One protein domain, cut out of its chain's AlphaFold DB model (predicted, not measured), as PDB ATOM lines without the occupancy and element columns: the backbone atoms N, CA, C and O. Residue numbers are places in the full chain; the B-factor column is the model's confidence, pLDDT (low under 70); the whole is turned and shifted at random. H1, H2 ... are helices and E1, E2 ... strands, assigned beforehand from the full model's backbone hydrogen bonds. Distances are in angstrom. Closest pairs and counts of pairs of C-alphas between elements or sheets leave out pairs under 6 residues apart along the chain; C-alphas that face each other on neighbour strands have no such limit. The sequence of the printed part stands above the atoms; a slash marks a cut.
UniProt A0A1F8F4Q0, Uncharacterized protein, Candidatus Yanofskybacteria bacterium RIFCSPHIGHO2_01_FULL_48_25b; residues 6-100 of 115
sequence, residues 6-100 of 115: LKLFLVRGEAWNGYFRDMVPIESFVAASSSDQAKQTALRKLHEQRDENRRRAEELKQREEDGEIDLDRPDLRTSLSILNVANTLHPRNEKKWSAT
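Overview. This is residues 6 to 100 of the 115 residues of an uncharacterized protein of Candidatus Yanofskybacteria bacterium RIFCSPHIGHO2_01_FULL_48_25b (UniProt A0A1F8F4Q0). A strongly twisted hairpin of long strands, E1 and E2, with short E3 and E4 along E1, curls round residues 35 to 50 of the long helix H1. H1 runs on beyond this sheet, and H2 folds back beside it. The 95 printed residues hold E1, E2, H1, H2, E3, E4 in that order; the branched sheet is antiparallel, the class mixed. The whole is loose, radius of gyration of the C-alphas 16.1 A, spanning 49 by 28 by 17 A.

Along the chain. E1, residues 7 to 17, 29.8 A, begins at C-alpha 7 (50.781, 48.020, 177.123). E2, residues 22 to 32, 29.7 A, bends by 52 degrees at residue 29. H1 is residues 35 to 65, 45.1 A; H2, 74 to 87, 19.6 A; E3, 89 to 91, 6.6 A. E4, 98 to 100, 6.5 A, ends at C-alpha 100 (49.994, 48.828, 187.144).

Arrangement. E2 is on one side of E1 (N 9 and O 30, 2.8 A), E3 (N 16 and O 90, 2.8 A) and E4 (N 10 and O 100, 2.9 A) on the other, these atoms within hydrogen-bond range. H1 is on the sheet; its closest C-alphas to E2 are Ala 38 and Ala 32, 5.2 A. With residues 50 to 60 alone H1 touches H2, closest C-alphas Arg 50 and Asn 87, 4.9 A, a helical hairpin running opposite ways at 38 degrees, only just a steep tilt. In H1 and H2 every O i to N i+4 pair is within range.

Size, cuts and confidence. The C-alphas farthest apart, Ser 34 and Gly 67, are 49.2 A apart. The printed part has no cut and no long link. Residue 88 alone has pLDDT under 70.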
ATOM      1  N   LEU A   6      51.465  49.835 172.722       79.50
ATOM      2  CA  LEU A   6      50.458  49.851 173.770       79.50
ATOM      3  C   LEU A   6      50.698  48.671 174.718       79.50
ATOM      4  O   LEU A   6      50.918  47.536 174.299       79.50
ATOM      5  N   LYS A   7      50.642  48.962 176.013       84.44
ATOM      6  CA  LYS A   7      50.781  48.020 177.123       84.44
ATOM      7  C   LYS A   7      49.441  47.874 177.827       84.44
ATOM      8  O   LYS A   7      48.626  48.797 177.820       84.44
ATOM      9  N   LEU A   8      49.211  46.727 178.460       88.81
ATOM     10  CA  LEU A   8      48.028  46.524 179.287       88.81
ATOM     11  C   LEU A   8      48.297  46.989 180.713       88.81
ATOM     12  O   LEU A   8      49.275  46.593 181.340       88.81
ATOM     13  N   PHE A   9      47.390  47.802 181.232       89.94
ATOM     14  CA  PHE A   9      47.405  48.276 182.603       89.94
ATOM     15  C   PHE A   9      46.158  47.791 183.334       89.94
ATOM     16  O   PHE A   9      45.042  47.940 182.834       89.94
ATOM     17  N   LEU A  10      46.346  47.263 184.541       91.31
ATOM     18  CA  LEU A  10      45.283  47.136 185.528       91.31
ATOM     19  C   LEU A  10      45.187  48.462 186.284       91.31
ATOM     20  O   LEU A  10      46.104  48.843 187.014       91.31
ATOM     21  N   VAL A  11      44.086  49.175 186.082       91.88
ATOM     22  CA  VAL A  11      43.776  50.423 186.772       91.88
ATOM     23  C   VAL A  11      42.873  50.119 187.957       91.88
ATOM     24  O   VAL A  11      41.836  49.475 187.802       91.88
ATOM     25  N   ARG A  12      43.271  50.594 189.134       91.44
ATOM     26  CA  ARG A  12      42.546  50.448 190.396       91.44
ATOM     27  C   ARG A  12      42.264  51.807 191.004       91.44
ATOM     28  O   ARG A  12      43.115  52.697 190.957       91.44
ATOM     29  N   GLY A  13      41.105  51.938 191.623       89.94
ATOM     30  CA  GLY A  13      40.739  53.112 192.395       89.94
ATOM     31  C   GLY A  13      39.493  52.867 193.222       89.94
ATOM     32  O   GLY A  13      38.999  51.747 193.313       89.94
ATOM     33  N   GLU A  14      38.979  53.934 193.815       88.88
ATOM     34  CA  GLU A  14      37.722  53.901 194.550       88.88
ATOM     35  C   GLU A  14      36.769  54.942 193.960       88.88
ATOM     36  O   GLU A  14      37.168  56.056 193.589       88.88
ATOM     37  N   ALA A  15      35.494  54.582 193.895       86.19
ATOM     38  CA  ALA A  15      34.414  55.494 193.572       86.19
ATOM     39  C   ALA A  15      33.452  55.557 194.756       86.19
ATOM     40  O   ALA A  15      33.112  54.542 195.350       86.19
ATOM     41  N   TRP A  16      33.001  56.753 195.104       83.44
ATOM     42  CA  TRP A  16      31.873  56.899 196.009       83.44
ATOM     43  C   TRP A  16      30.613  56.432 195.301       83.44
ATOM     44  O   TRP A  16      30.358  56.882 194.187       83.44
ATOM     45  N   ASN A  17      29.829  55.582 195.951       81.62
ATOM     46  CA  ASN A  17      28.506  55.200 195.500       81.62
ATOM     47  C   ASN A  17      27.459  55.931 196.351       81.62
ATOM     48  O   ASN A  17      27.281  55.643 197.535       81.62
ATOM     49  N   GLY A  18      26.761  56.894 195.755       72.06
ATOM     50  CA  GLY A  18      25.728  57.680 196.438       72.06
ATOM     51  C   GLY A  18      24.509  56.879 196.910       72.06
ATOM     52  O   GLY A  18      23.839  57.331 197.838       72.06
ATOM     53  N   TYR A  19      24.245  55.700 196.335       74.19
ATOM     54  CA  TYR A  19      23.175  54.812 196.790       74.19
ATOM     55  C   TYR A  19      23.541  54.101 198.100       74.19
ATOM     56  O   TYR A  19      22.794  54.184 199.073       74.19
ATOM     57  N   PHE A  20      24.714  53.462 198.158       77.06
ATOM     58  CA  PHE A  20      25.186  52.780 199.373       77.06
ATOM     59  C   PHE A  20      25.789  53.732 200.410       77.06
ATOM     60  O   PHE A  20      25.988  53.342 201.556       77.06
ATOM     61  N   ARG A  21      26.057  54.985 200.014       79.69
ATOM     62  CA  ARG A  21      26.813  55.969 200.798       79.69
ATOM     63  C   ARG A  21      28.143  55.396 201.293       79.69
ATOM     64  O   ARG A  21      28.521  55.606 202.444       79.69
ATOM     65  N   ASP A  22      28.829  54.680 200.411       84.06
ATOM     66  CA  ASP A  22      30.096  54.021 200.712       84.06
ATOM     67  C   ASP A  22      31.074  54.125 199.532       84.06
ATOM     68  O   ASP A  22      30.690  54.448 198.401       84.06
ATOM     69  N   MET A  23      32.351  53.874 199.803       85.00
ATOM     70  CA  MET A  23      33.400  53.762 198.797       85.00
ATOM     71  C   MET A  23      33.416  52.344 198.232       85.00
ATOM     72  O   MET A  23      33.546  51.371 198.969       85.00
ATOM     73  N   VAL A  24      33.334  52.221 196.910       84.69
ATOM     74  CA  VAL A  24      33.433  50.937 196.216       84.69
ATOM     75  C   VAL A  24      34.748  50.842 195.441       84.69
ATOM     76  O   VAL A  24      35.130  51.808 194.766       84.69
ATOM     77  N   PRO A  25      35.455  49.700 195.510       87.50
ATOM     78  CA  PRO A  25      36.645  49.479 194.704       87.50
ATOM     79  C   PRO A  25      36.260  49.328 193.230       87.50
ATOM     80  O   PRO A  25      35.289  48.650 192.892       87.50
ATOM     81  N   ILE A  26      37.041  49.948 192.350       86.25
ATOM     82  CA  ILE A  26      36.900  49.853 190.899       86.25
ATOM     83  C   ILE A  26      38.189  49.277 190.326       86.25
ATOM     84  O   ILE A  26      39.279  49.781 190.599       86.25
ATOM     85  N   GLU A  27      38.045  48.254 189.490       88.88
ATOM     86  CA  GLU A  27      39.136  47.661 188.727       88.88
ATOM     87  C   GLU A  27      38.786  47.673 187.237       88.88
ATOM     88  O   GLU A  27      37.659  47.368 186.842       88.88
ATOM     89  N   SER A  28      39.745  48.046 186.393       85.94
ATOM     90  CA  SER A  28      39.558  48.073 184.943       85.94
ATOM     91  C   SER A  28      40.858  47.775 184.213       85.94
ATOM     92  O   SER A  28      41.925  48.237 184.613       85.94
ATOM     93  N   PHE A  29      40.771  47.034 183.111       88.38
ATOM     94  CA  PHE A  29      41.902  46.795 182.223       88.38
ATOM     95  C   PHE A  29      41.894  47.798 181.070       88.38
ATOM     96  O   PHE A  29      40.894  47.958 180.364       88.38
ATOM     97  N   VAL A  30      43.025  48.468 180.861       88.75
ATOM     98  CA  VAL A  30      43.182  49.500 179.835       88.75
ATOM     99  C   VAL A  30      44.465  49.267 179.054       88.75
ATOM    100  O   VAL A  30      45.545  49.198 179.631       88.75
ATOM    101  N   ALA A  31      44.351  49.192 177.730       88.44
ATOM    102  CA  ALA A  31      45.503  49.280 176.847       88.44
ATOM    103  C   ALA A  31      45.894  50.754 176.647       88.44
ATOM    104  O   ALA A  31      45.059  51.556 176.229       88.44
ATOM    105  N   ALA A  32      47.135  51.114 176.967       88.00
ATOM    106  CA  ALA A  32      47.659  52.477 176.868       88.00
ATOM    107  C   ALA A  32      49.183  52.470 176.661       88.00
ATOM    108  O   ALA A  32      49.844  51.477 176.941       88.00
ATOM    109  N   SER A  33      49.770  53.576 176.204       87.44
ATOM    110  CA  SER A  33      51.230  53.714 176.077       87.44
ATOM    111  C   SER A  33      51.911  54.063 177.407       87.44
ATOM    112  O   SER A  33      53.121  53.910 177.549       87.44
ATOM    113  N   SER A  34      51.144  54.513 178.409       89.25
ATOM    114  CA  SER A  34      51.646  54.878 179.738       89.25
ATOM    115  C   SER A  34      50.600  54.676 180.837       89.25
ATOM    116  O   SER A  34      49.394  54.646 180.578       89.25
ATOM    117  N   SER A  35      51.062  54.611 182.089       89.06
ATOM    118  CA  SER A  35      50.200  54.528 183.274       89.06
ATOM    119  C   SER A  35      49.281  55.742 183.423       89.06
ATOM    120  O   SER A  35      48.148  55.608 183.882       89.06
ATOM    121  N   ASP A  36      49.748  56.934 183.047       91.25
ATOM    122  CA  ASP A  36      48.947  58.157 183.133       91.25
ATOM    123  C   ASP A  36      47.833  58.166 182.090       91.25
ATOM    124  O   ASP A  36      46.678  58.427 182.435       91.25
ATOM    125  N   GLN A  37      48.138  57.760 180.854       90.50
ATOM    126  CA  GLN A  37      47.119  57.578 179.824       90.50
ATOM    127  C   GLN A  37      46.120  56.474 180.209       90.50
ATOM    128  O   GLN A  37      44.918  56.632 179.976       90.50
ATOM    129  N   ALA A  38      46.575  55.385 180.839       90.00
ATOM    130  CA  ALA A  38      45.696  54.326 181.329       90.00
ATOM    131  C   ALA A  38      44.715  54.840 182.394       90.00
ATOM    132  O   ALA A  38      43.510  54.613 182.274       90.00
ATOM    133  N   LYS A  39      45.211  55.590 183.394       91.56
ATOM    134  CA  LYS A  39      44.378  56.221 184.435       91.56
ATOM    135  C   LYS A  39      43.355  57.179 183.832       91.56
ATOM    136  O   LYS A  39      42.169  57.055 184.123       91.56
ATOM    137  N   GLN A  40      43.791  58.090 182.959       90.75
ATOM    138  CA  GLN A  40      42.893  59.046 182.301       90.75
ATOM    139  C   GLN A  40      41.821  58.339 181.469       90.75
ATOM    140  O   GLN A  40      40.657  58.726 181.504       90.75
ATOM    141  N   THR A  41      42.191  57.274 180.759       91.12
ATOM    142  CA  THR A  41      41.243  56.497 179.955       91.12
ATOM    143  C   THR A  41      40.233  55.754 180.831       91.12
ATOM    144  O   THR A  41      39.049  55.751 180.502       91.12
ATOM    145  N   ALA A  42      40.665  55.154 181.944       89.25
ATOM    146  CA  ALA A  42      39.767  54.492 182.891       89.25
ATOM    147  C   ALA A  42      38.775  55.480 183.525       89.25
ATOM    148  O   ALA A  42      37.573  55.220 183.534       89.25
ATOM    149  N   LEU A  43      39.265  56.634 183.993       89.62
ATOM    150  CA  LEU A  43      38.426  57.692 184.564       89.62
ATOM    151  C   LEU A  43      37.435  58.237 183.533       89.62
ATOM    152  O   LEU A  43      36.247  58.348 183.823       89.62
ATOM    153  N   ARG A  44      37.895  58.508 182.304       90.88
ATOM    154  CA  ARG A  44      37.025  58.966 181.214       90.88
ATOM    155  C   ARG A  44      35.909  57.961 180.932       90.88
ATOM    156  O   ARG A  44      34.753  58.361 180.911       90.88
ATOM    157  N   LYS A  45      36.231  56.670 180.793       88.62
ATOM    158  CA  LYS A  45      35.223  55.616 180.585       88.62
ATOM    159  C   LYS A  45      34.217  55.540 181.731       88.62
ATOM    160  O   LYS A  45      33.034  55.337 181.483       88.62
ATOM    161  N   LEU A  46      34.668  55.713 182.976       85.44
ATOM    162  CA  LEU A  46      33.772  55.734 184.131       85.44
ATOM    163  C   LEU A  46      32.801  56.925 184.066       85.44
ATOM    164  O   LEU A  46      31.612  56.759 184.327       85.44
ATOM    165  N   HIS A  47      33.283  58.110 183.679       86.31
ATOM    166  CA  HIS A  47      32.430  59.282 183.463       86.31
ATOM    167  C   HIS A  47      31.446  59.083 182.306       86.31
ATOM    168  O   HIS A  47      30.261  59.347 182.480       86.31
ATOM    169  N   GLU A  48      31.908  58.562 181.168       88.94
ATOM    170  CA  GLU A  48      31.061  58.249 180.011       88.94
ATOM    171  C   GLU A  48      29.959  57.247 180.384       88.94
ATOM    172  O   GLU A  48      28.793  57.455 180.061       88.94
ATOM    173  N   GLN A  49      30.302  56.185 181.121       84.75
ATOM    174  CA  GLN A  49      29.336  55.187 181.577       84.75
ATOM    175  C   GLN A  49      28.305  55.785 182.539       84.75
ATOM    176  O   GLN A  49      27.125  55.447 182.461       84.75
ATOM    177  N   ARG A  50      28.727  56.682 183.435       84.69
ATOM    178  CA  ARG A  50      27.815  57.414 184.320       84.69
ATOM    179  C   ARG A  50      26.848  58.281 183.519       84.69
ATOM    180  O   ARG A  50      25.653  58.258 183.783       84.69
ATOM    181  N   ASP A  51      27.352  59.043 182.556       87.38
ATOM    182  CA  ASP A  51      26.522  59.961 181.776       87.38
ATOM    183  C   ASP A  51      25.534  59.191 180.880       87.38
ATOM    184  O   ASP A  51      24.362  59.557 180.791       87.38
ATOM    185  N   GLU A  52      25.957  58.058 180.312       88.81
ATOM    186  CA  GLU A  52      25.087  57.135 179.572       88.81
ATOM    187  C   GLU A  52      24.008  56.510 180.470       88.81
ATOM    188  O   GLU A  52      22.830  56.494 180.111       88.81
ATOM    189  N   ASN A  53      24.377  56.020 181.657       85.12
ATOM    190  CA  ASN A  53      23.414  55.464 182.610       85.12
ATOM    191  C   ASN A  53      22.416  56.532 183.089       85.12
ATOM    192  O   ASN A  53      21.254  56.214 183.363       85.12
ATOM    193  N   ARG A  54      22.844  57.798 183.180       86.56
ATOM    194  CA  ARG A  54      21.986  58.920 183.562       86.56
ATOM    195  C   ARG A  54      20.961  59.170 182.475       86.56
ATOM    196  O   ARG A  54      19.772  59.194 182.781       86.56
ATOM    197  N   ARG A  55      21.411  59.250 181.221       90.50
ATOM    198  CA  ARG A  55      20.524  59.411 180.068       90.50
ATOM    199  C   ARG A  55      19.498  58.280 179.995       90.50
ATOM    200  O   ARG A  55      18.311  58.551 179.895       90.50
ATOM    201  N   ARG A  56      19.922  57.019 180.154       87.25
ATOM    202  CA  ARG A  56      19.007  55.858 180.156       87.25
ATOM    203  C   ARG A  56      17.987  55.888 181.291       87.25
ATOM    204  O   ARG A  56      16.847  55.482 181.096       87.25
ATOM    205  N   ALA A  57      18.387  56.328 182.483       87.12
ATOM    206  CA  ALA A  57      17.467  56.450 183.610       87.12
ATOM    207  C   ALA A  57      16.431  57.564 183.377       87.12
ATOM    208  O   ALA A  57      15.264  57.381 183.711       87.12
ATOM    209  N   GLU A  58      16.848  58.692 182.795       90.06
ATOM    210  CA  GLU A  58      15.959  59.790 182.391       90.06
ATOM    211  C   GLU A  58      15.001  59.343 181.270       90.06
ATOM    212  O   GLU A  58      13.799  59.559 181.386       90.06
ATOM    213  N   GLU A  59      15.491  58.623 180.255       90.81
ATOM    214  CA  GLU A  59      14.673  58.037 179.179       90.81
ATOM    215  C   GLU A  59      13.611  57.065 179.718       90.81
ATOM    216  O   GLU A  59      12.459  57.112 179.295       90.81
ATOM    217  N   LEU A  60      13.964  56.183 180.662       87.69
ATOM    218  CA  LEU A  60      12.998  55.259 181.269       87.69
ATOM    219  C   LEU A  60      11.913  55.996 182.060       87.69
ATOM    220  O   LEU A  60      10.749  55.624 181.962       87.69
ATOM    221  N   LYS A  61      12.278  57.039 182.811       87.94
ATOM    222  CA  LYS A  61      11.298  57.859 183.536       87.94
ATOM    223  C   LYS A  61      10.366  58.603 182.588       87.94
ATOM    224  O   LYS A  61       9.164  58.581 182.800       87.94
ATOM    225  N   GLN A  62      10.902  59.191 181.520       92.81
ATOM    226  CA  GLN A  62      10.076  59.885 180.534       92.81
ATOM    227  C   GLN A  62       9.050  58.937 179.906       92.81
ATOM    228  O   GLN A  62       7.873  59.257 179.828       92.81
ATOM    229  N   ARG A  63       9.476  57.726 179.535       91.25
ATOM    230  CA  ARG A  63       8.582  56.720 178.949       91.25
ATOM    231  C   ARG A  63       7.509  56.220 179.918       91.25
ATOM    232  O   ARG A  63       6.448  55.793 179.474       91.25
ATOM    233  N   GLU A  64       7.779  56.236 181.222       90.94
ATOM    234  CA  GLU A  64       6.769  55.970 182.252       90.94
ATOM    235  C   GLU A  64       5.757  57.114 182.349       90.94
ATOM    236  O   GLU A  64       4.554  56.864 182.347       90.94
ATOM    237  N   GLU A  65       6.231  58.363 182.378       91.88
ATOM    238  CA  GLU A  65       5.379  59.561 182.391       91.88
ATOM    239  C   GLU A  65       4.486  59.641 181.143       91.88
ATOM    240  O   GLU A  65       3.317  60.019 181.237       91.88
ATOM    241  N   ASP A  66       5.011  59.209 179.996       94.00
ATOM    242  CA  ASP A  66       4.287  59.109 178.727       94.00
ATOM    243  C   ASP A  66       3.311  57.909 178.690       94.00
ATOM    244  O   ASP A  66       2.534  57.757 177.743       94.00
ATOM    245  N   GLY A  67       3.327  57.044 179.712       90.88
ATOM    246  CA  GLY A  67       2.482  55.852 179.819       90.88
ATOM    247  C   GLY A  67       2.865  54.712 178.868       90.88
ATOM    248  O   GLY A  67       2.089  53.771 178.695       90.88
ATOM    249  N   GLU A  68       4.043  54.772 178.238       93.06
ATOM    250  CA  GLU A  68       4.531  53.727 177.328       93.06
ATOM    251  C   GLU A  68       4.978  52.466 178.069       93.06
ATOM    252  O   GLU A  68       4.919  51.355 177.530       93.06
ATOM    253  N   ILE A  69       5.495  52.644 179.284       87.44
ATOM    254  CA  ILE A  69       5.983  51.569 180.140       87.44
ATOM    255  C   ILE A  69       5.468  51.747 181.562       87.44
ATOM    256  O   ILE A  69       5.195  52.850 182.013       87.44
ATOM    257  N   ASP A  70       5.385  50.631 182.271       87.88
ATOM    258  CA  ASP A  70       5.038  50.586 183.684       87.88
ATOM    259  C   ASP A  70       6.302  50.228 184.482       87.88
ATOM    260  O   ASP A  70       6.777  49.089 184.393       87.88
ATOM    261  N   LEU A  71       6.886  51.185 185.220       82.88
ATOM    262  CA  LEU A  71       8.071  50.913 186.048       82.88
ATOM    263  C   LEU A  71       7.730  50.204 187.365       82.88
ATOM    264  O   LEU A  71       8.663  49.772 188.049       82.88
ATOM    265  N   ASP A  72       6.450  49.979 187.692       86.12
ATOM    266  CA  ASP A  72       6.069  49.060 188.770       86.12
ATOM    267  C   ASP A  72       6.323  47.598 188.378       86.12
ATOM    268  O   ASP A  72       6.445  46.726 189.253       86.12
ATOM    269  N   ARG A  73       6.520  47.314 187.079       86.12
ATOM    270  CA  ARG A  73       7.004  46.008 186.630       86.12
ATOM    271  C   ARG A  73       8.365  45.685 187.265       86.12
ATOM    272  O   ARG A  73       9.328  46.439 187.086       86.12
ATOM    273  N   PRO A  74       8.509  44.531 187.946       85.12
ATOM    274  CA  PRO A  74       9.720  44.210 188.703       85.12
ATOM    275  C   PRO A  74      11.026  44.248 187.894       85.12
ATOM    276  O   PRO A  74      12.062  44.650 188.426       85.12
ATOM    277  N   ASP A  75      10.996  43.849 186.619       85.12
ATOM    278  CA  ASP A  75      12.153  43.830 185.718       85.12
ATOM    279  C   ASP A  75      12.638  45.242 185.354       85.12
ATOM    280  O   ASP A  75      13.842  45.526 185.399       85.12
ATOM    281  N   LEU A  76      11.706  46.157 185.084       81.75
ATOM    282  CA  LEU A  76      12.011  47.556 184.781       81.75
ATOM    283  C   LEU A  76      12.393  48.339 186.044       81.75
ATOM    284  O   LEU A  76      13.380  49.077 186.021       81.75
ATOM    285  N   ARG A  77      11.724  48.087 187.177       84.00
ATOM    286  CA  ARG A  77      12.085  48.654 188.489       84.00
ATOM    287  C   ARG A  77      13.501  48.278 188.917       84.00
ATOM    288  O   ARG A  77      14.253  49.109 189.437       84.00
ATOM    289  N   THR A  78      13.871  47.017 188.699       83.19
ATOM    290  CA  THR A  78      15.221  46.508 188.981       83.19
ATOM    291  C   THR A  78      16.239  47.158 188.052       83.19
ATOM    292  O   THR A  78      17.268  47.639 188.523       83.19
ATOM    293  N   SER A  79      15.929  47.250 186.757       80.00
ATOM    294  CA  SER A  79      16.790  47.912 185.769       80.00
ATOM    295  C   SER A  79      17.038  49.381 186.123       80.00
ATOM    296  O   SER A  79      18.189  49.814 186.167       80.00
ATOM    297  N   LEU A  80      15.989  50.134 186.471       78.75
ATOM    298  CA  LEU A  80      16.106  51.524 186.912       78.75
ATOM    299  C   LEU A  80      16.913  51.643 188.213       78.75
ATOM    300  O   LEU A  80      17.730  52.553 188.351       78.75
ATOM    301  N   SER A  81      16.732  50.717 189.157       79.94
ATOM    302  CA  SER A  81      17.517  50.691 190.397       79.94
ATOM    303  C   SER A  81      19.004  50.459 190.120       79.94
ATOM    304  O   SER A  81      19.833  51.189 190.655       79.94
ATOM    305  N   ILE A  82      19.353  49.511 189.241       79.56
ATOM    306  CA  ILE A  82      20.742  49.253 188.828       79.56
ATOM    307  C   ILE A  82      21.340  50.491 188.151       79.56
ATOM    308  O   ILE A  82      22.450  50.898 188.497       79.56
ATOM    309  N   LEU A  83      20.602  51.117 187.228       77.88
ATOM    310  CA  LEU A  83      21.048  52.338 186.553       77.88
ATOM    311  C   LEU A  83      21.275  53.473 187.552       77.88
ATOM    312  O   LEU A  83      22.314  54.123 187.504       77.88
ATOM    313  N   ASN A  84      20.367  53.672 188.508       76.50
ATOM    314  CA  ASN A  84      20.521  54.687 189.550       76.50
ATOM    315  C   ASN A  84      21.719  54.410 190.465       76.50
ATOM    316  O   ASN A  84      22.469  55.331 190.774       76.50
ATOM    317  N   VAL A  85      21.958  53.156 190.858       75.56
ATOM    318  CA  VAL A  85      23.157  52.780 191.624       75.56
ATOM    319  C   VAL A  85      24.420  53.104 190.825       75.56
ATOM    320  O   VAL A  85      25.326  53.752 191.352       75.56
ATOM    321  N   ALA A  86      24.469  52.714 189.551       72.50
ATOM    322  CA  ALA A  86      25.614  52.958 188.678       72.50
ATOM    323  C   ALA A  86      25.824  54.456 188.369       72.50
ATOM    324  O   ALA A  86      26.965  54.902 188.263       72.50
ATOM    325  N   ASN A  87      24.750  55.250 188.307       70.75
ATOM    326  CA  ASN A  87      24.781  56.712 188.146       70.75
ATOM    327  C   ASN A  87      25.428  57.443 189.313       70.75
ATOM    328  O   ASN A  87      25.924  58.557 189.153       70.75
ATOM    329  N   THR A  88      25.413  56.832 190.491       69.19
ATOM    330  CA  THR A  88      25.956  57.454 191.695       69.19
ATOM    331  C   THR A  88      27.432  57.152 191.917       69.19
ATOM    332  O   THR A  88      27.955  57.540 192.960       69.19
ATOM    333  N   LEU A  89      28.104  56.475 190.973       77.69
ATOM    334  CA  LEU A  89      29.542  56.224 191.025       77.69
ATOM    335  C   LEU A  89      30.314  57.491 190.651       77.69
ATOM    336  O   LEU A  89      30.392  57.895 189.491       77.69
ATOM    337  N   HIS A  90      30.920  58.111 191.658       78.62
ATOM    338  CA  HIS A  90      31.782  59.271 191.495       78.62
ATOM    339  C   HIS A  90      33.211  58.895 191.872       78.62
ATOM    340  O   HIS A  90      33.443  58.586 193.045       78.62
ATOM    341  N   PRO A  91      34.184  58.942 190.944       76.31
ATOM    342  CA  PRO A  91      35.576  58.769 191.327       76.31
ATOM    343  C   PRO A  91      35.918  59.817 192.393       76.31
ATOM    344  O   PRO A  91      35.726  61.020 192.214       76.31
ATOM    345  N   ARG A  92      36.356  59.346 193.561       72.81
ATOM    346  CA  ARG A  92      36.799  60.191 194.674       72.81
ATOM    347  C   ARG A  92      38.296  60.014 194.800       72.81
ATOM    348  O   ARG A  92      38.810  58.911 194.654       72.81
ATOM    349  N   ASN A  93      38.988  61.104 195.118       78.56
ATOM    350  CA  ASN A  93      40.438  61.101 195.282       78.56
ATOM    351  C   ASN A  93      41.149  60.478 194.069       78.56
ATOM    352  O   ASN A  93      41.923  59.544 194.235       78.56
ATOM    353  N   GLU A  94      40.926  61.002 192.859       78.00
ATOM    354  CA  GLU A  94      41.548  60.500 191.616       78.00
ATOM    355  C   GLU A  94      43.076  60.356 191.711       78.00
ATOM    356  O   GLU A  94      43.669  59.475 191.101       78.00
ATOM    357  N   LYS A  95      43.726  61.151 192.570       79.81
ATOM    358  CA  LYS A  95      45.158  61.027 192.894       79.81
ATOM    359  C   LYS A  95      45.555  59.679 193.521       79.81
ATOM    360  O   LYS A  95      46.729  59.334 193.480       79.81
ATOM    361  N   LYS A  96      44.613  58.949 194.124       83.62
ATOM    362  CA  LYS A  96      44.804  57.603 194.693       83.62
ATOM    363  C   LYS A  96      44.611  56.490 193.663       83.62
ATOM    364  O   LYS A  96      44.875  55.336 193.983       83.62
ATOM    365  N   TRP A  97      44.156  56.811 192.451       89.75
ATOM    366  CA  TRP A  97      44.029  55.821 191.392       89.75
ATOM    367  C   TRP A  97      45.414  55.419 190.891       89.75
ATOM    368  O   TRP A  97      46.272  56.262 190.617       89.75
ATOM    369  N   SER A  98      45.628  54.118 190.750       91.19
ATOM    370  CA  SER A  98      46.899  53.532 190.329       91.19
ATOM    371  C   SER A  98      46.706  52.722 189.057       91.19
ATOM    372  O   SER A  98      45.714  52.012 188.935       91.19
ATOM    373  N   ALA A  99      47.669  52.784 188.142       91.50
ATOM    374  CA  ALA A  99      47.732  51.905 186.982       91.50
ATOM    375  C   ALA A  99      49.019  51.088 187.055       91.50
ATOM    376  O   ALA A  99      50.112  51.654 187.059       91.50
ATOM    377  N   THR A 100      48.876  49.770 187.113       89.06
ATOM    378  CA  THR A 100      49.994  48.828 187.144       89.06
ATOM    379  C   THR A 100      50.056  48.120 185.805       89.06
ATOM    380  O   THR A 100      49.061  47.547 185.366       89.06
TER     381      THR A 100